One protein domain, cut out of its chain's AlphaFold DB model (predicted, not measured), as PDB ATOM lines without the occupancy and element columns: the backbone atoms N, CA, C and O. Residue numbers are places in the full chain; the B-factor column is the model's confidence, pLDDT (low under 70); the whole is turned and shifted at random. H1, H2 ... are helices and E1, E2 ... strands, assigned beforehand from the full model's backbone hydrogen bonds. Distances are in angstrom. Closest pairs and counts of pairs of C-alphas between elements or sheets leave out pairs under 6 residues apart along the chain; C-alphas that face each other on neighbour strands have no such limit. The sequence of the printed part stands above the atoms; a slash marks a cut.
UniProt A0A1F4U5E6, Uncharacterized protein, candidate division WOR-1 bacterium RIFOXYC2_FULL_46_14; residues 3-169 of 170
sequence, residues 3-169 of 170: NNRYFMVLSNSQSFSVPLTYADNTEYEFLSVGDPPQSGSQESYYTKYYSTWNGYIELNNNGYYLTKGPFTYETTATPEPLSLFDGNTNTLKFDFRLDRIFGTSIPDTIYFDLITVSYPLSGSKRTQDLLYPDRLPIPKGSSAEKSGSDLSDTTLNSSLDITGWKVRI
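Overview. This is residues 3 to 169 of the 170 residues of an uncharacterized protein of candidate division WOR-1 bacterium RIFOXYC2_FULL_46_14 (UniProt A0A1F4U5E6). A strongly twisted sheet of seven strands runs through the domain, with E1 and E5 side by side in its middle, the meander E2 E3 E4 beyond E1, and the short strands E6 and E7 beside different parts of E5. Residues 28 to 32 of a long unnamed stretch run over one face of E1, with H1 farther out, and the hairpin E8 and E9 and residues 91 to 94 lie over the opposite face. The printed part has 167 residues, in the order E1, H1, E2, E3, E4, H2, E5, E6, E7, E8, E9; the neighbour strands in both sheets are antiparallel. The class is mostly strand, although the named elements hold just 67 residues. The whole is compact and rounded, with a radius of gyration of the C-alphas of 15.3 A and spans of 44 by 38 by 29 A.

Arrangement. E1, residues 3 to 11, has E2, residues 55 to 60, on one side and E5, residues 109 to 119, on the other side. E1 and E2 are antiparallel at 166 degrees, with N 8 and O 57 2.9 A apart, within hydrogen-bond range. E2 and E3, residues 63 to 68, form a hairpin, with N 58 and O 65 at 2.9 A. E3 and E4, residues 80 to 84, form another hairpin, with N 66 and O 80 at 2.8 A. E2, E3 and E4 make a meander, each strand the antiparallel neighbour of the one before. E1 and E5 are antiparallel at 163 degrees, with N 7 and O 115 at 2.9 A and N 111 and O 11 at 2.8 A. E5 has three neighbours in this branched sheet, and its pairing is staggered. On the side away from E1 it pairs over residues 115 to 118 with E6, residues 126 to 130, and over 109 to 112 with E7, residues 136 to 139. E5 and E6 are a hairpin, with N 118 and O 126 at 2.8 A; across E5 and E7, N 138 and O 110 are 2.7 A apart. E4, E6 and E7 are edge strands. E8, residues 145 to 149, and E9, residues 164 to 168, form an antiparallel hairpin at 176 degrees, with N 146 and O 167 at 2.9 A. The closest C-alphas of E7 and E8 are those of Ile 138 and Lys 146, 7.3 A apart. E7 and E9 are only just apart, closest 8.0 A. H1, residues 42 to 48, is not on the branched sheet. H2, residues 99 to 102, only grazes that sheet with residues 100 to 102; the C-alphas of Lys 68 and Ile 101, the closest of E3 and H2, are 5.4 A apart. In H1 every O i to N i+4 pair is within hydrogen-bond range; H2 is too short for such a pair.

Along the chain. E1 begins at C-alpha 3, (33.726, 118.813, 15.548), and is 25.3 A long. H1 spans 10.0 A, E2 15.6 A, E3 16.4 A, E4 12.0 A and H2 4.9 A. E5, the longest strand, begins at C-alpha 109, (28.987, 90.704, 1.068), and spans 30.0 A. E6 spans 11.2 A, E7 9.9 A and E8 14.1 A. E9 spans 14.0 A and ends at C-alpha 168, (30.706, 91.721, 13.872).

Size, cuts and confidence. The two C-alphas farthest apart, those of Ser 39 and Ser 142, are 44.2 A apart. The printed part has no cut. The links E1 to H1, E3 to E4, E4 to H2 and E8 to E9 are long, the first with 30 residues. The mean pLDDT of the printed part is 86.9; residues 21 to 27 and 141 to 143 are under 70.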
ATOM      1  N   ASN A   3      34.549 119.965  15.225       75.81
ATOM      2  CA  ASN A   3      33.726 118.813  15.548       75.81
ATOM      3  C   ASN A   3      34.259 117.653  14.708       75.81
ATOM      4  O   ASN A   3      33.962 117.570  13.522       75.81
ATOM      5  N   ASN A   4      35.141 116.834  15.271       85.44
ATOM      6  CA  ASN A   4      35.636 115.661  14.557       85.44
ATOM      7  C   ASN A   4      34.482 114.672  14.399       85.44
ATOM      8  O   ASN A   4      33.806 114.346  15.376       85.44
ATOM      9  N   ARG A   5      34.251 114.215  13.171       90.62
ATOM     10  CA  ARG A   5      33.223 113.226  12.860       90.62
ATOM     11  C   ARG A   5      33.854 111.954  12.340       90.62
ATOM     12  O   ARG A   5      34.940 111.969  11.768       90.62
ATOM     13  N   TYR A   6      33.123 110.870  12.519       92.06
ATOM     14  CA  TYR A   6      33.496 109.555  12.030       92.06
ATOM     15  C   TYR A   6      32.374 109.043  11.157       92.06
ATOM     16  O   TYR A   6      31.208 109.183  11.526       92.06
ATOM     17  N   PHE A   7      32.729 108.443  10.031       94.31
ATOM     18  CA  PHE A   7      31.780 107.895   9.079       94.31
ATOM     19  C   PHE A   7      32.135 106.447   8.791       94.31
ATOM     20  O   PHE A   7      33.243 106.161   8.350       94.31
ATOM     21  N   MET A   8      31.186 105.541   9.009       94.56
ATOM     22  CA  MET A   8      31.234 104.201   8.437       94.56
ATOM     23  C   MET A   8      30.353 104.194   7.190       94.56
ATOM     24  O   MET A   8      29.127 104.178   7.306       94.56
ATOM     25  N   VAL A   9      30.961 104.237   6.007       95.50
ATOM     26  CA  VAL A   9      30.242 104.164   4.725       95.50
ATOM     27  C   VAL A   9      30.046 102.705   4.357       95.50
ATOM     28  O   VAL A   9      30.981 101.921   4.456       95.50
ATOM     29  N   LEU A  10      28.837 102.335   3.936       94.88
ATOM     30  CA  LEU A  10      28.456 100.958   3.631       94.88
ATOM     31  C   LEU A  10      27.982 100.850   2.180       94.88
ATOM     32  O   LEU A  10      27.150 101.639   1.720       94.88
ATOM     33  N   SER A  11      28.466  99.833   1.469       95.50
ATOM     34  CA  SER A  11      28.053  99.536   0.098       95.50
ATOM     35  C   SER A  11      27.944  98.033  -0.158       95.50
ATOM     36  O   SER A  11      28.587  97.217   0.495       95.50
ATOM     37  N   ASN A  12      27.122  97.644  -1.126       94.62
ATOM     38  CA  ASN A  12      27.054  96.291  -1.669       94.62
ATOM     39  C   ASN A  12      28.017  96.086  -2.852       94.62
ATOM     40  O   ASN A  12      28.129  94.970  -3.358       94.62
ATOM     41  N   SER A  13      28.711  97.140  -3.287       94.75
ATOM     42  CA  SER A  13      29.727  97.086  -4.334       94.75
ATOM     43  C   SER A  13      31.097  97.391  -3.752       94.75
ATOM     44  O   SER A  13      31.250  98.372  -3.035       94.75
ATOM     45  N   GLN A  14      32.119  96.617  -4.125       94.69
ATOM     46  CA  GLN A  14      33.506  96.943  -3.784       94.69
ATOM     47  C   GLN A  14      33.976  98.226  -4.485       94.69
ATOM     48  O   GLN A  14      34.903  98.875  -4.024       94.69
ATOM     49  N   SER A  15      33.340  98.628  -5.587       94.38
ATOM     50  CA  SER A  15      33.741  99.797  -6.376       94.38
ATOM     51  C   SER A  15      33.159 101.122  -5.868       94.38
ATOM     52  O   SER A  15      33.134 102.097  -6.623       94.38
ATOM     53  N   PHE A  16      32.621 101.171  -4.646       94.12
ATOM     54  CA  PHE A  16      32.065 102.413  -4.114       94.12
ATOM     55  C   PHE A  16      33.150 103.482  -3.934       94.12
ATOM     56  O   PHE A  16      34.339 103.195  -3.746       94.12
ATOM     57  N   SER A  17      32.731 104.735  -4.064       90.81
ATOM     58  CA  SER A  17      33.624 105.888  -4.079       90.81
ATOM     59  C   SER A  17      33.393 106.736  -2.844       90.81
ATOM     60  O   SER A  17      32.295 107.246  -2.644       90.81
ATOM     61  N   VAL A  18      34.438 106.938  -2.048       90.25
ATOM     62  CA  VAL A  18      34.453 107.908  -0.950       90.25
ATOM     63  C   VAL A  18      35.315 109.111  -1.334       90.25
ATOM     64  O   VAL A  18      36.319 108.952  -2.035       90.25
ATOM     65  N   PRO A  19      34.930 110.330  -0.940       87.94
ATOM     66  CA  PRO A  19      35.746 111.510  -1.161       87.94
ATOM     67  C   PRO A  19      36.951 111.464  -0.220       87.94
ATOM     68  O   PRO A  19      36.826 111.575   1.000       87.94
ATOM     69  N   LEU A  20      38.135 111.294  -0.801       82.12
ATOM     70  CA  LEU A  20      39.398 111.416  -0.086       82.12
ATOM     71  C   LEU A  20      39.941 112.815  -0.325       82.12
ATOM     72  O   LEU A  20      40.129 113.240  -1.466       82.12
ATOM     73  N   THR A  21      40.127 113.552   0.762       67.88
ATOM     74  CA  THR A  21      40.566 114.940   0.696       67.88
ATOM     75  C   THR A  21      42.081 114.962   0.783       67.88
ATOM     76  O   THR A  21      42.643 114.596   1.813       67.88
ATOM     77  N   TYR A  22      42.751 115.372  -0.288       60.31
ATOM     78  CA  TYR A  22      44.192 115.613  -0.253       60.31
ATOM     79  C   TYR A  22      44.466 116.973   0.402       60.31
ATOM     80  O   TYR A  22      43.628 117.876   0.349       60.31
ATOM     81  N   ALA A  23      45.624 117.127   1.050       55.72
ATOM     82  CA  ALA A  23      45.951 118.306   1.859       55.72
ATOM     83  C   ALA A  23      45.845 119.648   1.096       55.72
ATOM     84  O   ALA A  23      45.604 120.693   1.704       55.72
ATOM     85  N   ASP A  24      45.960 119.627  -0.227       56.66
ATOM     86  CA  ASP A  24      45.923 120.779  -1.127       56.66
ATOM     87  C   ASP A  24      44.612 120.926  -1.919       56.66
ATOM     88  O   ASP A  24      44.397 121.968  -2.537       56.66
ATOM     89  N   ASN A  25      43.707 119.943  -1.874       61.88
ATOM     90  CA  ASN A  25      42.512 119.944  -2.710       61.88
ATOM     91  C   ASN A  25      41.238 120.265  -1.910       61.88
ATOM     92  O   ASN A  25      40.761 119.461  -1.112       61.88
ATOM     93  N   THR A  26      40.671 121.451  -2.148       63.78
ATOM     94  CA  THR A  26      39.394 121.890  -1.559       63.78
ATOM     95  C   THR A  26      38.161 121.358  -2.295       63.78
ATOM     96  O   THR A  26      37.059 121.517  -1.784       63.78
ATOM     97  N   GLU A  27      38.321 120.749  -3.474       65.38
ATOM     98  CA  GLU A  27      37.216 120.196  -4.274       65.38
ATOM     99  C   GLU A  27      36.651 118.900  -3.704       65.38
ATOM    100  O   GLU A  27      35.508 118.531  -3.981       65.38
ATOM    101  N   TYR A  28      37.454 118.187  -2.921       73.62
ATOM    102  CA  TYR A  28      37.046 116.947  -2.294       73.62
ATOM    103  C   TYR A  28      36.746 117.260  -0.838       73.62
ATOM    104  O   TYR A  28      37.653 117.511  -0.054       73.62
ATOM    105  N   GLU A  29      35.461 117.283  -0.498       88.19
ATOM    106  CA  GLU A  29      34.981 117.334   0.878       88.19
ATOM    107  C   GLU A  29      34.288 116.024   1.233       88.19
ATOM    108  O   GLU A  29      33.629 115.413   0.390       88.19
ATOM    109  N   PHE A  30      34.378 115.609   2.491       91.38
ATOM    110  CA  PHE A  30      33.522 114.555   3.020       91.38
ATOM    111  C   PHE A  30      32.320 115.195   3.711       91.38
ATOM    112  O   PHE A  30      32.453 115.835   4.755       91.38
ATOM    113  N   LEU A  31      31.145 115.046   3.109       89.50
ATOM    114  CA  LEU A  31      29.918 115.706   3.530       89.50
ATOM    115  C   LEU A  31      28.958 114.688   4.156       89.50
ATOM    116  O   LEU A  31      28.943 113.518   3.775       89.50
ATOM    117  N   SER A  32      28.146 115.145   5.107       89.38
ATOM    118  CA  SER A  32      26.882 114.493   5.457       89.38
ATOM    119  C   SER A  32      25.822 114.844   4.407       89.38
ATOM    120  O   SER A  32      25.889 115.876   3.731       89.38
ATOM    121  N   VAL A  33      24.830 113.974   4.221       87.69
ATOM    122  CA  VAL A  33      23.784 114.193   3.207       87.69
ATOM    123  C   VAL A  33      23.016 115.478   3.519       87.69
ATOM    124  O   VAL A  33      22.608 115.697   4.654       87.69
ATOM    125  N   GLY A  34      22.818 116.317   2.500       84.00
ATOM    126  CA  GLY A  34      22.190 117.633   2.630       84.00
ATOM    127  C   GLY A  34      23.164 118.794   2.852       84.00
ATOM    128  O   GLY A  34      22.783 119.936   2.604       84.00
ATOM    129  N   ASP A  35      24.418 118.534   3.231       86.88
ATOM    130  CA  ASP A  35      25.413 119.599   3.343       86.88
ATOM    131  C   ASP A  35      25.830 120.115   1.953       86.88
ATOM    132  O   ASP A  35      26.137 119.313   1.064       86.88
ATOM    133  N   PRO A  36      25.889 121.443   1.747       85.81
ATOM    134  CA  PRO A  36      26.360 122.008   0.491       85.81
ATOM    135  C   PRO A  36      27.894 121.906   0.390       85.81
ATOM    136  O   PRO A  36      28.579 122.204   1.378       85.81
ATOM    137  N   PRO A  37      28.448 121.533  -0.781       85.69
ATOM    138  CA  PRO A  37      29.883 121.611  -1.022       85.69
ATOM    139  C   PRO A  37      30.336 123.072  -1.149       85.69
ATOM    140  O   PRO A  37      29.592 123.935  -1.619       85.69
ATOM    141  N   GLN A  38      31.580 123.351  -0.774       84.75
ATOM    142  CA  GLN A  38      32.213 124.662  -0.919       84.75
ATOM    143  C   GLN A  38      32.560 125.004  -2.367       84.75
ATOM    144  O   GLN A  38      32.608 126.179  -2.732       84.75
ATOM    145  N   SER A  39      32.808 123.989  -3.191       82.56
ATOM    146  CA  SER A  39      33.127 124.130  -4.611       82.56
ATOM    147  C   SER A  39      32.452 123.039  -5.436       82.56
ATOM    148  O   SER A  39      32.292 121.913  -4.970       82.56
ATOM    149  N   GLY A  40      32.098 123.362  -6.680       83.88
ATOM    150  CA  GLY A  40      31.327 122.471  -7.550       83.88
ATOM    151  C   GLY A  40      29.824 122.499  -7.252       83.88
ATOM    152  O   GLY A  40      29.343 123.341  -6.494       83.88
ATOM    153  N   SER A  41      29.066 121.597  -7.884       87.69
ATOM    154  CA  SER A  41      27.625 121.456  -7.639       87.69
ATOM    155  C   SER A  41      27.323 120.285  -6.707       87.69
ATOM    156  O   SER A  41      27.958 119.229  -6.777       87.69
ATOM    157  N   GLN A  42      26.302 120.451  -5.864       86.75
ATOM    158  CA  GLN A  42      25.792 119.383  -5.004       86.75
ATOM    159  C   GLN A  42      25.335 118.172  -5.832       86.75
ATOM    160  O   GLN A  42      25.632 117.038  -5.474       86.75
ATOM    161  N   GLU A  43      24.707 118.392  -6.986       88.88
ATOM    162  CA  GLU A  43      24.336 117.320  -7.916       88.88
ATOM    163  C   GLU A  43      25.543 116.471  -8.347       88.88
ATOM    164  O   GLU A  43      25.499 115.243  -8.259       88.88
ATOM    165  N   SER A  44      26.654 117.107  -8.742       87.69
ATOM    166  CA  SER A  44      27.874 116.390  -9.144       87.69
ATOM    167  C   SER A  44      28.425 115.537  -8.003       87.69
ATOM    168  O   SER A  44      28.879 114.414  -8.226       87.69
ATOM    169  N   TYR A  45      28.360 116.056  -6.775       88.50
ATOM    170  CA  TYR A  45      28.791 115.337  -5.582       88.50
ATOM    171  C   TYR A  45      27.950 114.079  -5.337       88.50
ATOM    172  O   TYR A  45      28.497 112.992  -5.136       88.50
ATOM    173  N   TYR A  46      26.621 114.212  -5.411       89.06
ATOM    174  CA  TYR A  46      25.696 113.090  -5.253       89.06
ATOM    175  C   TYR A  46      25.941 112.023  -6.315       89.06
ATOM    176  O   TYR A  46      26.070 110.845  -5.983       89.06
ATOM    177  N   THR A  47      26.064 112.430  -7.577       88.50
ATOM    178  CA  THR A  47      26.302 111.504  -8.687       88.50
ATOM    179  C   THR A  47      27.627 110.766  -8.539       88.50
ATOM    180  O   THR A  47      27.675 109.566  -8.803       88.50
ATOM    181  N   LYS A  48      28.692 111.445  -8.101       88.25
ATOM    182  CA  LYS A  48      30.034 110.857  -8.012       88.25
ATOM    183  C   LYS A  48      30.230 109.958  -6.791       88.25
ATOM    184  O   LYS A  48      30.859 108.910  -6.917       88.25
ATOM    185  N   TYR A  49      29.740 110.372  -5.624       90.69
ATOM    186  CA  TYR A  49      30.027 109.694  -4.357       90.69
ATOM    187  C   TYR A  49      28.783 109.016  -3.793       90.69
ATOM    188  O   TYR A  49      28.719 107.787  -3.755       90.69
ATOM    189  N   TYR A  50      27.769 109.793  -3.406       91.12
ATOM    190  CA  TYR A  50      26.636 109.258  -2.652       91.12
ATOM    191  C   TYR A  50      25.797 108.218  -3.405       91.12
ATOM    192  O   TYR A  50      25.264 107.304  -2.778       91.12
ATOM    193  N   SER A  51      25.709 108.304  -4.731       89.56
ATOM    194  CA  SER A  51      25.020 107.309  -5.565       89.56
ATOM    195  C   SER A  51      25.612 105.899  -5.424       89.56
ATOM    196  O   SER A  51      24.937 104.908  -5.697       89.56
ATOM    197  N   THR A  52      26.867 105.800  -4.972       92.75
ATOM    198  CA  THR A  52      27.590 104.537  -4.783       92.75
ATOM    199  C   THR A  52      27.428 103.949  -3.375       92.75
ATOM    200  O   THR A  52      27.885 102.833  -3.110       92.75
ATOM    201  N   TRP A  53      26.791 104.686  -2.460       94.56
ATOM    202  CA  TRP A  53      26.617 104.295  -1.061       94.56
ATOM    203  C   TRP A  53      25.223 103.704  -0.849       94.56
ATOM    204  O   TRP A  53      24.218 104.262  -1.291       94.56
ATOM    205  N   ASN A  54      25.135 102.602  -0.105       94.88
ATOM    206  CA  ASN A  54      23.844 102.078   0.350       94.88
ATOM    207  C   ASN A  54      23.378 102.748   1.645       94.88
ATOM    208  O   ASN A  54      22.186 102.766   1.939       94.88
ATOM    209  N   GLY A  55      24.306 103.312   2.409       95.00
ATOM    210  CA  GLY A  55      24.047 104.088   3.609       95.00
ATOM    211  C   GLY A  55      25.353 104.390   4.326       95.00
ATOM    212  O   GLY A  55      26.421 103.928   3.922       95.00
ATOM    213  N   TYR A  56      25.270 105.159   5.398       95.19
ATOM    214  CA  TYR A  56      26.400 105.368   6.291       95.19
ATOM    215  C   TYR A  56      25.922 105.552   7.724       95.19
ATOM    216  O   TYR A  56      24.752 105.845   7.981       95.19
ATOM    217  N   ILE A  57      26.848 105.371   8.654       95.19
ATOM    218  CA  ILE A  57      26.665 105.711  10.059       95.19
ATOM    219  C   ILE A  57      27.633 106.835  10.377       95.19
ATOM    220  O   ILE A  57      28.826 106.703  10.115       95.19
ATOM    221  N   GLU A  58      27.124 107.932  10.922       94.19
ATOM    222  CA  GLU A  58      27.937 109.053  11.376       94.19
ATOM    223  C   GLU A  58      27.939 109.152  12.901       94.19
ATOM    224  O   GLU A  58      26.902 109.009  13.549       94.19
ATOM    225  N   LEU A  59      29.106 109.439  13.472       91.69
ATOM    226  CA  LEU A  59      29.206 110.016  14.805       91.69
ATOM    227  C   LEU A  59      29.177 111.537  14.659       91.69
ATOM    228  O   LEU A  59      30.122 112.130  14.133       91.69
ATOM    229  N   ASN A  60      28.116 112.170  15.153       83.12
ATOM    230  CA  ASN A  60      28.058 113.618  15.331       83.12
ATOM    231  C   ASN A  60      27.812 113.906  16.820       83.12
ATOM    232  O   ASN A  60      27.010 113.197  17.411       83.12
ATOM    233  N   ASN A  61      28.538 114.875  17.406       72.31
ATOM    234  CA  ASN A  61      28.509 115.446  18.778       72.31
ATOM    235  C   ASN A  61      27.828 114.695  19.948       72.31
ATOM    236  O   ASN A  61      28.376 114.688  21.043       72.31
ATOM    237  N   ASN A  62      26.639 114.129  19.767       80.62
ATOM    238  CA  ASN A  62      25.814 113.517  20.801       80.62
ATOM    239  C   ASN A  62      25.547 112.015  20.582       80.62
ATOM    240  O   ASN A  62      25.008 111.364  21.478       80.62
ATOM    241  N   GLY A  63      25.891 111.437  19.426       91.31
ATOM    242  CA  GLY A  63      25.626 110.024  19.174       91.31
ATOM    243  C   GLY A  63      25.857 109.548  17.749       91.31
ATOM    244  O   GLY A  63      26.340 110.272  16.879       91.31
ATOM    245  N   TYR A  64      25.500 108.287  17.544       94.44
ATOM    246  CA  TYR A  64      25.572 107.606  16.263       94.44
ATOM    247  C   TYR A  64      24.239 107.715  15.536       94.44
ATOM    248  O   TYR A  64      23.187 107.413  16.109       94.44
ATOM    249  N   TYR A  65      24.292 108.089  14.265       94.75
ATOM    250  CA  TYR A  65      23.127 108.255  13.406       94.75
ATOM    251  C   TYR A  65      23.310 107.444  12.132       94.75
ATOM    252  O   TYR A  65      24.360 107.499  11.501       94.75
ATOM    253  N   LEU A  66      22.285 106.688  11.760       95.31
ATOM    254  CA  LEU A  66      22.239 105.903  10.536       95.31
ATOM    255  C   LEU A  66      21.472 106.676   9.475       95.31
ATOM    256  O   LEU A  66      20.302 106.998   9.663       95.31
ATOM    257  N   THR A  67      22.105 106.906   8.334       94.44
ATOM    258  CA  THR A  67      21.471 107.541   7.183       94.44
ATOM    259  C   THR A  67      21.402 106.529   6.045       94.44
ATOM    260  O   THR A  67      22.423 106.063   5.532       94.44
ATOM    261  N   LYS A  68      20.178 106.159   5.664       93.12
ATOM    262  CA  LYS A  68      19.906 105.151   4.632       93.12
ATOM    263  C   LYS A  68      19.928 105.765   3.226       93.12
ATOM    264  O   LYS A  68      19.311 106.804   3.012       93.12
ATOM    265  N   GLY A  69      20.582 105.085   2.281       89.25
ATOM    266  CA  GLY A  69      20.550 105.376   0.843       89.25
ATOM    267  C   GLY A  69      19.660 104.407   0.033       89.25
ATOM    268  O   GLY A  69      18.837 103.688   0.607       89.25
ATOM    269  N   PRO A  70      19.814 104.346  -1.307       82.31
ATOM    270  CA  PRO A  70      20.728 105.151  -2.117       82.31
ATOM    271  C   PRO A  70      20.331 106.626  -2.103       82.31
ATOM    272  O   PRO A  70      19.160 106.971  -1.962       82.31
ATOM    273  N   PHE A  71      21.319 107.495  -2.251       87.94
ATOM    274  CA  PHE A  71      21.107 108.934  -2.232       87.94
ATOM    275  C   PHE A  71      21.019 109.462  -3.657       87.94
ATOM    276  O   PHE A  71      21.930 109.256  -4.463       87.94
ATOM    277  N   THR A  72      19.952 110.187  -3.961       85.81
ATOM    278  CA  THR A  72      19.826 110.924  -5.219       85.81
ATOM    279  C   THR A  72      19.756 112.414  -4.933       85.81
ATOM    280  O   THR A  72      19.314 112.836  -3.861       85.81
ATOM    281  N   TYR A  73      20.220 113.222  -5.880       83.62
ATOM    282  CA  TYR A  73      20.086 114.670  -5.772       83.62
ATOM    283  C   TYR A  73      18.605 115.045  -5.551       83.62
ATOM    284  O   TYR A  73      17.710 114.334  -6.007       83.62
ATOM    285  N   GLU A  74      18.357 116.092  -4.761       80.44
ATOM    286  CA  GLU A  74      17.022 116.549  -4.318       80.44
ATOM    287  C   GLU A  74      16.219 115.588  -3.421       80.44
ATOM    288  O   GLU A  74      15.085 115.897  -3.054       80.44
ATOM    289  N   THR A  75      16.792 114.459  -2.984       76.44
ATOM    290  CA  THR A  75      16.165 113.639  -1.933       76.44
ATOM    291  C   THR A  75      16.659 114.023  -0.549       76.44
ATOM    292  O   THR A  75      17.861 114.100  -0.280       76.44
ATOM    293  N   THR A  76      15.709 114.244   0.357       76.75
ATOM    294  CA  THR A  76      16.000 114.427   1.776       76.75
ATOM    295  C   THR A  76      16.264 113.063   2.398       76.75
ATOM    296  O   THR A  76      15.385 112.202   2.399       76.75
ATOM    297  N   ALA A  77      17.460 112.864   2.948       83.56
ATOM    298  CA  ALA A  77      17.720 111.737   3.832       83.56
ATOM    299  C   ALA A  77      17.493 112.171   5.280       83.56
ATOM    300  O   ALA A  77      17.919 113.254   5.680       83.56
ATOM    301  N   THR A  78      16.838 111.320   6.062       86.62
ATOM    302  CA  THR A  78      16.581 111.572   7.482       86.62
ATOM    303  C   THR A  78      17.499 110.678   8.310       86.62
ATOM    304  O   THR A  78      17.310 109.461   8.282       86.62
ATOM    305  N   PRO A  79      18.485 111.236   9.037       90.94
ATOM    306  CA  PRO A  79      19.324 110.452   9.934       90.94
ATOM    307  C   PRO A  79      18.496 109.849  11.073       90.94
ATOM    308  O   PRO A  79      17.752 110.549  11.764       90.94
ATOM    309  N   GLU A  80      18.639 108.548  11.292       92.50
ATOM    310  CA  GLU A  80      17.966 107.813  12.356       92.50
ATOM    311  C   GLU A  80      18.931 107.599  13.531       92.50
ATOM    312  O   GLU A  80      20.002 107.020  13.336       92.50
ATOM    313  N   PRO A  81      18.591 107.996  14.769       93.12
ATOM    314  CA  PRO A  81      19.471 107.764  15.909       93.12
ATOM    315  C   PRO A  81      19.647 106.259  16.179       93.12
ATOM    316  O   PRO A  81      18.695 105.475  16.095       93.12
ATOM    317  N   LEU A  82      20.874 105.859  16.516       93.62
ATOM    318  CA  LEU A  82      21.228 104.495  16.916       93.62
ATOM    319  C   LEU A  82      21.488 104.401  18.419       93.62
ATOM    320  O   LEU A  82      20.866 103.602  19.112       93.62
ATOM    321  N   SER A  83      22.432 105.197  18.916       91.81
ATOM    322  CA  SER A  83      22.856 105.205  20.318       91.81
ATOM    323  C   SER A  83      23.588 106.502  20.648       91.81
ATOM    324  O   SER A  83      24.053 107.207  19.752       91.81
ATOM    325  N   LEU A  84      23.669 106.832  21.936       90.31
ATOM    326  CA  LEU A  84      24.453 107.970  22.413       90.31
ATOM    327  C   LEU A  84      25.936 107.603  22.457       90.31
ATOM    328  O   LEU A  84      26.286 106.460  22.750       90.31
ATOM    329  N   PHE A  85      26.796 108.586  22.207       86.94
ATOM    330  CA  PHE A  85      28.231 108.453  22.426       86.94
ATOM    331  C   PHE A  85      28.569 108.986  23.816       86.94
ATOM    332  O   PHE A  85      28.192 110.104  24.160       86.94
ATOM    333  N   ASP A  86      29.254 108.183  24.628       80.56
ATOM    334  CA  ASP A  86      29.551 108.531  26.020       80.56
ATOM    335  C   ASP A  86      30.807 109.402  26.187       80.56
ATOM    336  O   ASP A  86      31.055 109.889  27.288       80.56
ATOM    337  N   GLY A  87      31.584 109.619  25.118       75.56
ATOM    338  CA  GLY A  87      32.726 110.540  25.075       75.56
ATOM    339  C   GLY A  87      33.919 110.171  25.961       75.56
ATOM    340  O   GLY A  87      34.940 110.851  25.911       75.56
ATOM    341  N   ASN A  88      33.813 109.108  26.758       75.81
ATOM    342  CA  ASN A  88      34.776 108.766  27.808       75.81
ATOM    343  C   ASN A  88      35.673 107.583  27.422       75.81
ATOM    344  O   ASN A  88      36.348 107.002  28.274       75.81
ATOM    345  N   THR A  89      35.665 107.197  26.146       80.56
ATOM    346  CA  THR A  89      36.399 106.041  25.642       80.56
ATOM    347  C   THR A  89      37.133 106.385  24.349       80.56
ATOM    348  O   THR A  89      36.680 107.203  23.552       80.56
ATOM    349  N   ASN A  90      38.254 105.703  24.110       83.06
ATOM    350  CA  ASN A  90      38.970 105.744  22.830       83.06
ATOM    351  C   ASN A  90      38.401 104.709  21.843       83.06
ATOM    352  O   ASN A  90      39.114 104.195  20.986       83.06
ATOM    353  N   THR A  91      37.145 104.297  22.022       86.06
ATOM    354  CA  THR A  91      36.521 103.234  21.236       86.06
ATOM    355  C   THR A  91      35.158 103.693  20.768       86.06
ATOM    356  O   THR A  91      34.265 103.956  21.566       86.06
ATOM    357  N   LEU A  92      34.974 103.733  19.453       85.62
ATOM    358  CA  LEU A  92      33.657 103.941  18.880       85.62
ATOM    359  C   LEU A  92      32.917 102.611  18.823       85.62
ATOM    360  O   LEU A  92      33.425 101.638  18.264       85.62
ATOM    361  N   LYS A  93      31.720 102.563  19.406       89.19
ATOM    362  CA  LYS A  93      30.904 101.352  19.446       89.19
ATOM    363  C   LYS A  93      29.441 101.692  19.229       89.19
ATOM    364  O   LYS A  93      28.866 102.485  19.964       89.19
ATOM    365  N   PHE A  94      28.837 101.017  18.265       90.81
ATOM    366  CA  PHE A  94      27.411 101.077  17.989       90.81
ATOM    367  C   PHE A  94      26.948  99.733  17.434       90.81
ATOM    368  O   PHE A  94      27.733  98.993  16.841       90.81
ATOM    369  N   ASP A  95      25.657  99.460  17.590       91.88
ATOM    370  CA  ASP A  95      24.993  98.294  17.022       91.88
ATOM    371  C   ASP A  95      23.858  98.775  16.109       91.88
ATOM    372  O   ASP A  95      23.142  99.732  16.419       91.88
ATOM    373  N   PHE A  96      23.679  98.118  14.967       91.69
ATOM    374  CA  PHE A  96      22.576  98.404  14.052       91.69
ATOM    375  C   PHE A  96      22.142  97.137  13.318       91.69
ATOM    376  O   PHE A  96      22.882  96.159  13.228       91.69
ATOM    377  N   ARG A  97      20.925  97.159  12.770       91.12
ATOM    378  CA  ARG A  97      20.417  96.054  11.958       91.12
ATOM    379  C   ARG A  97      20.681  96.306  10.478       91.12
ATOM    380  O   ARG A  97      20.322  97.365   9.966       91.12
ATOM    381  N   LEU A  98      21.234  95.314   9.782       89.62
ATOM    382  CA  LEU A  98      21.563  95.410   8.356       89.62
ATOM    383  C   LEU A  98      20.342  95.713   7.474       89.62
ATOM    384  O   LEU A  98      20.469  96.440   6.490       89.62
ATOM    385  N   ASP A  99      19.152  95.227   7.839       91.38
ATOM    386  CA  ASP A  99      17.919  95.482   7.085       91.38
ATOM    387  C   ASP A  99      17.481  96.954   7.112       91.38
ATOM    388  O   ASP A  99      16.773  97.401   6.207       91.38
ATOM    389  N   ARG A 100      17.966  97.756   8.072       91.75
ATOM    390  CA  ARG A 100      17.748  99.212   8.053       91.75
ATOM    391  C   ARG A 100      18.417  99.869   6.848       91.75
ATOM    392  O   ARG A 100      17.870 100.828   6.321       91.75
ATOM    393  N   ILE A 101      19.532  99.322   6.358       91.75
ATOM    394  CA  ILE A 101      20.248  99.833   5.178       91.75
ATOM    395  C   ILE A 101      19.844  99.064   3.921       91.75
ATOM    396  O   ILE A 101      19.393  99.659   2.947       91.75
ATOM    397  N   PHE A 102      19.938  97.736   3.955       91.19
ATOM    398  CA  PHE A 102      19.787  96.891   2.766       91.19
ATOM    399  C   PHE A 102      18.357  96.371   2.547       91.19
ATOM    400  O   PHE A 102      18.084  95.699   1.552       91.19
ATOM    401  N   GLY A 103      17.418  96.682   3.446       89.44
ATOM    402  CA  GLY A 103      16.054  96.160   3.384       89.44
ATOM    403  C   GLY A 103      16.004  94.642   3.570       89.44
ATOM    404  O   GLY A 103      16.811  94.054   4.286       89.44
ATOM    405  N   THR A 104      15.046  93.993   2.912       89.19
ATOM    406  CA  THR A 104      14.854  92.534   2.986       89.19
ATOM    407  C   THR A 104      15.899  91.742   2.197       89.19
ATOM    408  O   THR A 104      16.114  90.563   2.477       89.19
ATOM    409  N   SER A 105      16.580  92.380   1.241       89.94
ATOM    410  CA  SER A 105      17.571  91.756   0.360       89.94
ATOM    411  C   SER A 105      18.992  92.113   0.798       89.94
ATOM    412  O   SER A 105      19.704  92.848   0.117       89.94
ATOM    413  N   ILE A 106      19.406  91.593   1.957       90.88
ATOM    414  CA  ILE A 106      20.765  91.801   2.481       90.88
ATOM    415  C   ILE A 106      21.773  91.071   1.573       90.88
ATOM    416  O   ILE A 106      21.650  89.843   1.440       90.88
ATOM    417  N   PRO A 107      22.762  91.781   0.992       92.25
ATOM    418  CA  PRO A 107      23.745  91.192   0.087       92.25
ATOM    419  C   PRO A 107      24.650  90.192   0.813       92.25
ATOM    420  O   PRO A 107      24.875  90.299   2.019       92.25
ATOM    421  N   ASP A 108      25.206  89.235   0.069       91.38
ATOM    422  CA  ASP A 108      26.098  88.212   0.632       91.38
ATOM    423  C   ASP A 108      27.455  88.772   1.069       91.38
ATOM    424  O   ASP A 108      28.190  88.142   1.824       91.38
ATOM    425  N   THR A 109      27.816  89.963   0.604       92.31
ATOM    426  CA  THR A 109      28.987  90.704   1.068       92.31
ATOM    427  C   THR A 109      28.645  92.181   1.129       92.31
ATOM    428  O   THR A 109      28.062  92.733   0.196       92.31
ATOM    429  N   ILE A 110      29.010  92.808   2.241       93.12
ATOM    430  CA  ILE A 110      28.908  94.248   2.460       93.12
ATOM    431  C   ILE A 110      30.327  94.790   2.530       93.12
ATOM    432  O   ILE A 110      31.154  94.241   3.247       93.12
ATOM    433  N   TYR A 111      30.612  95.855   1.807       94.56
ATOM    434  CA  TYR A 111      31.878  96.567   1.870       94.56
ATOM    435  C   TYR A 111      31.716  97.800   2.741       94.56
ATOM    436  O   TYR A 111      30.646  98.419   2.749       94.56
ATOM    437  N   PHE A 112      32.768  98.157   3.469       94.25
ATOM    438  CA  PHE A 112      32.773  99.384   4.244       94.25
ATOM    439  C   PHE A 112      34.119 100.096   4.218       94.25
ATOM    440  O   PHE A 112      35.160  99.459   4.073       94.25
ATOM    441  N   ASP A 113      34.045 101.408   4.424       94.06
ATOM    442  CA  ASP A 113      35.164 102.269   4.799       94.06
ATOM    443  C   ASP A 113      34.840 102.924   6.140       94.06
ATOM    444  O   ASP A 113      33.684 103.278   6.395       94.06
ATOM    445  N   LEU A 114      35.856 103.091   6.989       92.75
ATOM    446  CA  LEU A 114      35.777 103.906   8.198       92.75
ATOM    447  C   LEU A 114      36.683 105.123   8.018       92.75
ATOM    448  O   LEU A 114      37.878 104.971   7.780       92.75
ATOM    449  N   ILE A 115      36.098 106.313   8.109       92.81
ATOM    450  CA  ILE A 115      36.748 107.581   7.781       92.81
ATOM    451  C   ILE A 115      36.631 108.532   8.967       92.81
ATOM    452  O   ILE A 115      35.539 108.681   9.526       92.81
ATOM    453  N   THR A 116      37.716 109.221   9.322       91.75
ATOM    454  CA  THR A 116      37.653 110.387  10.213       91.75
ATOM    455  C   THR A 116      37.668 111.670   9.404       91.75
ATOM    456  O   THR A 116      38.358 111.796   8.393       91.75
ATOM    457  N   VAL A 117      36.873 112.645   9.830       91.38
ATOM    458  CA  VAL A 117      36.680 113.897   9.106       91.38
ATOM    459  C   VAL A 117      36.783 115.053  10.087       91.38
ATOM    460  O   VAL A 117      36.045 115.128  11.073       91.38
ATOM    461  N   SER A 118      37.666 116.001   9.789       89.12
ATOM    462  CA  SER A 118      37.625 117.322  10.406       89.12
ATOM    463  C   SER A 118      36.383 118.038   9.883       89.12
ATOM    464  O   SER A 118      36.315 118.370   8.697       89.12
ATOM    465  N   TYR A 119      35.382 118.233  10.749       90.31
ATOM    466  CA  TYR A 119      34.053 118.729  10.370       90.31
ATOM    467  C   TYR A 119      33.739 120.083  11.034       90.31
ATOM    468  O   TYR A 119      32.888 120.183  11.928       90.31
ATOM    469  N   PRO A 120      34.448 121.165  10.669       87.94
ATOM    470  CA  PRO A 120      34.172 122.479  11.230       87.94
ATOM    471  C   PRO A 120      32.790 122.989  10.785       87.94
ATOM    472  O   PRO A 120      32.301 122.657   9.708       87.94
ATOM    473  N   LEU A 121      32.165 123.846  11.602       84.81
ATOM    474  CA  LEU A 121      30.896 124.503  11.239       84.81
ATOM    475  C   LEU A 121      31.035 125.404   9.999       84.81
ATOM    476  O   LEU A 121      30.076 125.603   9.262       84.81
ATOM    477  N   SER A 122      32.231 125.953   9.788       83.31
ATOM    478  CA  SER A 122      32.603 126.772   8.638       83.31
ATOM    479  C   SER A 122      33.969 126.326   8.128       83.31
ATOM    480  O   SER A 122      34.894 126.194   8.930       83.31
ATOM    481  N   GLY A 123      34.121 126.159   6.817       83.38
ATOM    482  CA  GLY A 123      35.357 125.650   6.215       83.38
ATOM    483  C   GLY A 123      35.166 124.272   5.583       83.38
ATOM    484  O   GLY A 123      34.084 123.694   5.679       83.38
ATOM    485  N   SER A 124      36.209 123.794   4.901       85.62
ATOM    486  CA  SER A 124      36.147 122.527   4.173       85.62
ATOM    487  C   SER A 124      36.082 121.350   5.139       85.62
ATOM    488  O   SER A 124      36.875 121.292   6.086       85.62
ATOM    489  N   LYS A 125      35.194 120.390   4.882       89.38
ATOM    490  CA  LYS A 125      35.124 119.144   5.659       89.38
ATOM    491  C   LYS A 125      36.087 118.126   5.070       89.38
ATOM    492  O   LYS A 125      35.866 117.611   3.977       89.38
ATOM    493  N   ARG A 126      37.193 117.884   5.771       88.19
ATOM    494  CA  ARG A 126      38.339 117.142   5.232       88.19
ATOM    495  C   ARG A 126      38.500 115.799   5.908       88.19
ATOM    496  O   ARG A 126      38.639 115.762   7.129       88.19
ATOM    497  N   THR A 127      38.543 114.738   5.111       90.44
ATOM    498  CA  THR A 127      39.043 113.427   5.523       90.44
ATOM    499  C   THR A 127      40.433 113.602   6.131       90.44
ATOM    500  O   THR A 127      41.297 114.253   5.548       90.44
ATOM    501  N   GLN A 128      40.605 113.105   7.347       88.88
ATOM    502  CA  GLN A 128      41.869 113.139   8.080       88.88
ATOM    503  C   GLN A 128      42.518 111.766   8.042       88.88
ATOM    504  O   GLN A 128      43.716 111.681   7.817       88.88
ATOM    505  N   ASP A 129      41.702 110.724   8.176       89.81
ATOM    506  CA  ASP A 129      42.149 109.344   8.157       89.81
ATOM    507  C   ASP A 129      41.128 108.436   7.460       89.81
ATOM    508  O   ASP A 129      39.923 108.722   7.442       89.81
ATOM    509  N   LEU A 130      41.623 107.346   6.882       89.94
ATOM    510  CA  LEU A 130      40.857 106.294   6.230       89.94
ATOM    511  C   LEU A 130      41.462 104.958   6.629       89.94
ATOM    512  O   LEU A 130      42.615 104.683   6.306       89.94
ATOM    513  N   LEU A 131      40.622 104.098   7.196       88.31
ATOM    514  CA  LEU A 131      41.027 102.756   7.566       88.31
ATOM    515  C   LEU A 131      41.611 101.976   6.373       88.31
ATOM    516  O   LEU A 131      40.922 101.773   5.369       88.31
ATOM    517  N   TYR A 132      42.838 101.472   6.521       86.00
ATOM    518  CA  TYR A 132      43.522 100.663   5.509       86.00
ATOM    519  C   TYR A 132      43.470  99.141   5.802       86.00
ATOM    520  O   TYR A 132      43.614  98.711   6.950       86.00
ATOM    521  N   PRO A 133      43.327  98.269   4.777       87.88
ATOM    522  CA  PRO A 133      43.011  98.592   3.385       87.88
ATOM    523  C   PRO A 133      41.592  99.144   3.246       87.88
ATOM    524  O   PRO A 133      40.722  98.804   4.041       87.88
ATOM    525  N   ASP A 134      41.360  99.952   2.213       89.19
ATOM    526  CA  ASP A 134      40.021 100.452   1.914       89.19
ATOM    527  C   ASP A 134      39.091  99.345   1.376       89.19
ATOM    528  O   ASP A 134      39.517  98.260   0.962       89.19
ATOM    529  N   ARG A 135      37.784  99.611   1.423       92.50
ATOM    530  CA  ARG A 135      36.684  98.750   0.965       92.50
ATOM    531  C   ARG A 135      36.740  97.365   1.595       92.50
ATOM    532  O   ARG A 135      36.697  96.339   0.906       92.50
ATOM    533  N   LEU A 136      36.803  97.318   2.920       92.50
ATOM    534  CA  LEU A 136      36.868  96.065   3.665       92.50
ATOM    535  C   LEU A 136      35.581  95.247   3.479       92.50
ATOM    536  O   LEU A 136      34.492  95.745   3.764       92.50
ATOM    537  N   PRO A 137      35.665  93.974   3.048       92.88
ATOM    538  CA  PRO A 137      34.484  93.138   2.877       92.88
ATOM    539  C   PRO A 137      34.049  92.512   4.200       92.88
ATOM    540  O   PRO A 137      34.879  91.994   4.944       92.88
ATOM    541  N   ILE A 138      32.749  92.427   4.440       89.00
ATOM    542  CA  ILE A 138      32.122  91.690   5.531       89.00
ATOM    543  C   ILE A 138      31.160  90.677   4.894       89.00
ATOM    544  O   ILE A 138      30.097  91.066   4.400       89.00
ATOM    545  N   PRO A 139      31.527  89.386   4.834       87.19
ATOM    546  CA  PRO A 139      30.654  88.367   4.273       87.19
ATOM    547  C   PRO A 139      29.453  88.133   5.195       87.19
ATOM    548  O   PRO A 139      29.580  88.100   6.419       87.19
ATOM    549  N   LYS A 140      28.284  87.928   4.598       79.25
ATOM    550  CA  LYS A 140      27.071  87.495   5.282       79.25
ATOM    551  C   LYS A 140      27.250  86.039   5.703       79.25
ATOM    552  O   LYS A 140      27.345  85.139   4.874       79.25
ATOM    553  N   GLY A 141      27.292  85.803   7.004       69.25
ATOM    554  CA  GLY A 141      27.382  84.474   7.594       69.25
ATOM    555  C   GLY A 141      27.091  84.559   9.083       69.25
ATOM    556  O   GLY A 141      27.282  85.612   9.692       69.25
ATOM    557  N   SER A 142      26.610  83.468   9.674       58.31
ATOM    558  CA  SER A 142      26.390  83.397  11.119       58.31
ATOM    559  C   SER A 142      27.701  83.700  11.851       58.31
ATOM    560  O   SER A 142      28.674  82.968  11.674       58.31
ATOM    561  N   SER A 143      27.718  84.755  12.673       65.31
ATOM    562  CA  SER A 143      28.891  85.194  13.449       65.31
ATOM    563  C   SER A 143      30.106  85.635  12.618       65.31
ATOM    564  O   SER A 143      31.245  85.381  13.011       65.31
ATOM    565  N   ALA A 144      29.893  86.304  11.479       78.38
ATOM    566  CA  ALA A 144      30.996  86.912  10.742       78.38
ATOM    567  C   ALA A 144      31.642  88.025  11.584       78.38
ATOM    568  O   ALA A 144      31.033  89.059  11.852       78.38
ATOM    569  N   GLU A 145      32.883  87.809  12.007       86.50
ATOM    570  CA  GLU A 145      33.699  88.788  12.716       86.50
ATOM    571  C   GLU A 145      34.931  89.117  11.881       86.50
ATOM    572  O   GLU A 145      35.608  88.226  11.364       86.50
ATOM    573  N   LYS A 146      35.236  90.407  11.778       87.38
ATOM    574  CA  LYS A 146      36.517  90.889  11.286       87.38
ATOM    575  C   LYS A 146      37.066  91.956  12.209       87.38
ATOM    576  O   LYS A 146      36.318  92.733  12.795       87.38
ATOM    577  N   SER A 147      38.381  91.993  12.310       90.50
ATOM    578  CA  SER A 147      39.111  93.017  13.038       90.50
ATOM    579  C   SER A 147      40.458  93.243  12.382       90.50
ATOM    580  O   SER A 147      40.981  92.352  11.711       90.50
ATOM    581  N   GLY A 148      41.038  94.404  12.634       88.44
ATOM    582  CA  GLY A 148      42.366  94.755  12.170       88.44
ATOM    583  C   GLY A 148      42.927  95.930  12.953       88.44
ATOM    584  O   GLY A 148      42.234  96.554  13.758       88.44
ATOM    585  N   SER A 149      44.198  96.199  12.709       88.69
ATOM    586  CA  SER A 149      44.902  97.396  13.154       88.69
ATOM    587  C   SER A 149      45.227  98.250  11.940       88.69
ATOM    588  O   SER A 149      45.516  97.686  10.883       88.69
ATOM    589  N   ASP A 150      45.242  99.563  12.120       86.31
ATOM    590  CA  ASP A 150      45.855 100.478  11.161       86.31
ATOM    591  C   ASP A 150      47.213 100.967  11.675       86.31
ATOM    592  O   ASP A 150      47.567 100.776  12.846       86.31
ATOM    593  N   LEU A 151      47.990 101.579  10.789       83.56
ATOM    594  CA  LEU A 151      49.211 102.273  11.158       83.56
ATOM    595  C   LEU A 151      48.850 103.581  11.858       83.56
ATOM    596  O   LEU A 151      48.167 104.415  11.283       83.56
ATOM    597  N   SER A 152      49.364 103.778  13.073       84.56
ATOM    598  CA  SER A 152      49.211 105.067  13.749       84.56
ATOM    599  C   SER A 152      49.929 106.162  12.966       84.56
ATOM    600  O   SER A 152      51.144 106.077  12.735       84.56
ATOM    601  N   ASP A 153      49.187 107.204  12.603       83.75
ATOM    602  CA  ASP A 153      49.738 108.410  12.003       83.75
ATOM    603  C   ASP A 153      50.025 109.460  13.083       83.75
ATOM    604  O   ASP A 153      49.169 110.231  13.518       83.75
ATOM    605  N   THR A 154      51.296 109.541  13.482       82.94
ATOM    606  CA  THR A 154      51.767 110.515  14.483       82.94
ATOM    607  C   THR A 154      51.619 111.985  14.065       82.94
ATOM    608  O   THR A 154      51.834 112.872  14.891       82.94
ATOM    609  N   THR A 155      51.293 112.263  12.798       84.31
ATOM    610  CA  THR A 155      51.031 113.621  12.306       84.31
ATOM    611  C   THR A 155      49.584 114.058  12.531       84.31
ATOM    612  O   THR A 155      49.304 115.262  12.536       84.31
ATOM    613  N   LEU A 156      48.675 113.110  12.776       83.56
ATOM    614  CA  LEU A 156      47.275 113.375  13.071       83.56
ATOM    615  C   LEU A 156      47.048 113.603  14.569       83.56
ATOM    616  O   LEU A 156      47.793 113.158  15.443       83.56
ATOM    617  N   ASN A 157      45.965 114.312  14.891       84.12
ATOM    618  CA  ASN A 157      45.468 114.333  16.263       84.12
ATOM    619  C   ASN A 157      45.003 112.917  16.636       84.12
ATOM    620  O   ASN A 157      44.290 112.291  15.859       84.12
ATOM    621  N   SER A 158      45.307 112.450  17.847       81.56
ATOM    622  CA  SER A 158      44.885 111.127  18.325       81.56
ATOM    623  C   SER A 158      43.373 110.889  18.246       81.56
ATOM    624  O   SER A 158      42.936 109.753  18.154       81.56
ATOM    625  N   SER A 159      42.548 111.944  18.280       81.94
ATOM    626  CA  SER A 159      41.092 111.844  18.092       81.94
ATOM    627  C   SER A 159      40.649 111.726  16.625       81.94
ATOM    628  O   SER A 159      39.469 111.904  16.338       81.94
ATOM    629  N   LEU A 160      41.585 111.607  15.689       86.25
ATOM    630  CA  LEU A 160      41.361 111.479  14.249       86.25
ATOM    631  C   LEU A 160      42.149 110.301  13.650       86.25
ATOM    632  O   LEU A 160      41.868 109.954  12.513       86.25
ATOM    633  N   ASP A 161      43.075 109.705  14.404       88.50
ATOM    634  CA  ASP A 161      43.896 108.544  14.031       88.50
ATOM    635  C   ASP A 161      43.180 107.239  14.434       88.50
ATOM    636  O   ASP A 161      43.057 106.910  15.621       88.50
ATOM    637  N   ILE A 162      42.645 106.507  13.458       87.56
ATOM    638  CA  ILE A 162      42.030 105.195  13.653       87.56
ATOM    639  C   ILE A 162      43.152 104.170  13.722       87.56
ATOM    640  O   ILE A 162      43.705 103.769  12.717       87.56
ATOM    641  N   THR A 163      43.429 103.639  14.906       90.50
ATOM    642  CA  THR A 163      44.508 102.646  15.075       90.50
ATOM    643  C   THR A 163      44.025 101.195  15.043       90.50
ATOM    644  O   THR A 163      44.821 100.256  14.980       90.50
ATOM    645  N   GLY A 164      42.711 100.969  15.073       90.00
ATOM    646  CA  GLY A 164      42.155  99.626  15.006       90.00
ATOM    647  C   GLY A 164      40.639  99.586  14.956       90.00
ATOM    648  O   GLY A 164      39.945 100.554  15.262       90.00
ATOM    649  N   TRP A 165      40.123  98.429  14.556       91.56
ATOM    650  CA  TRP A 165      38.703  98.243  14.310       91.56
ATOM    651  C   TRP A 165      38.269  96.799  14.526       91.56
ATOM    652  O   TRP A 165      39.051  95.847  14.448       91.56
ATOM    653  N   LYS A 166      36.967  96.642  14.757       91.38
ATOM    654  CA  LYS A 166      36.287  95.355  14.812       91.38
ATOM    655  C   LYS A 166      34.848  95.523  14.344       91.38
ATOM    656  O   LYS A 166      34.125  96.355  14.879       91.38
ATOM    657  N   VAL A 167      34.427  94.699  13.393       88.31
ATOM    658  CA  VAL A 167      33.037  94.593  12.945       88.31
ATOM    659  C   VAL A 167      32.563  93.163  13.142       88.31
ATOM    660  O   VAL A 167      33.268  92.205  12.819       88.31
ATOM    661  N   ARG A 168      31.352  93.015  13.673       87.62
ATOM    662  CA  ARG A 168      30.706  91.721  13.872       87.62
ATOM    663  C   ARG A 168      29.282  91.776  13.327       87.62
ATOM    664  O   ARG A 168      28.523  92.661  13.700       87.62
ATOM    665  N   ILE A 169      28.926  90.809  12.488       82.69
ATOM    666  CA  ILE A 169      27.543  90.516  12.105       82.69
ATOM    667  C   ILE A 169      27.059  89.372  12.995       82.69
ATOM    668  O   ILE A 169      27.708  88.323  13.074       82.69
TER     669      ILE A 169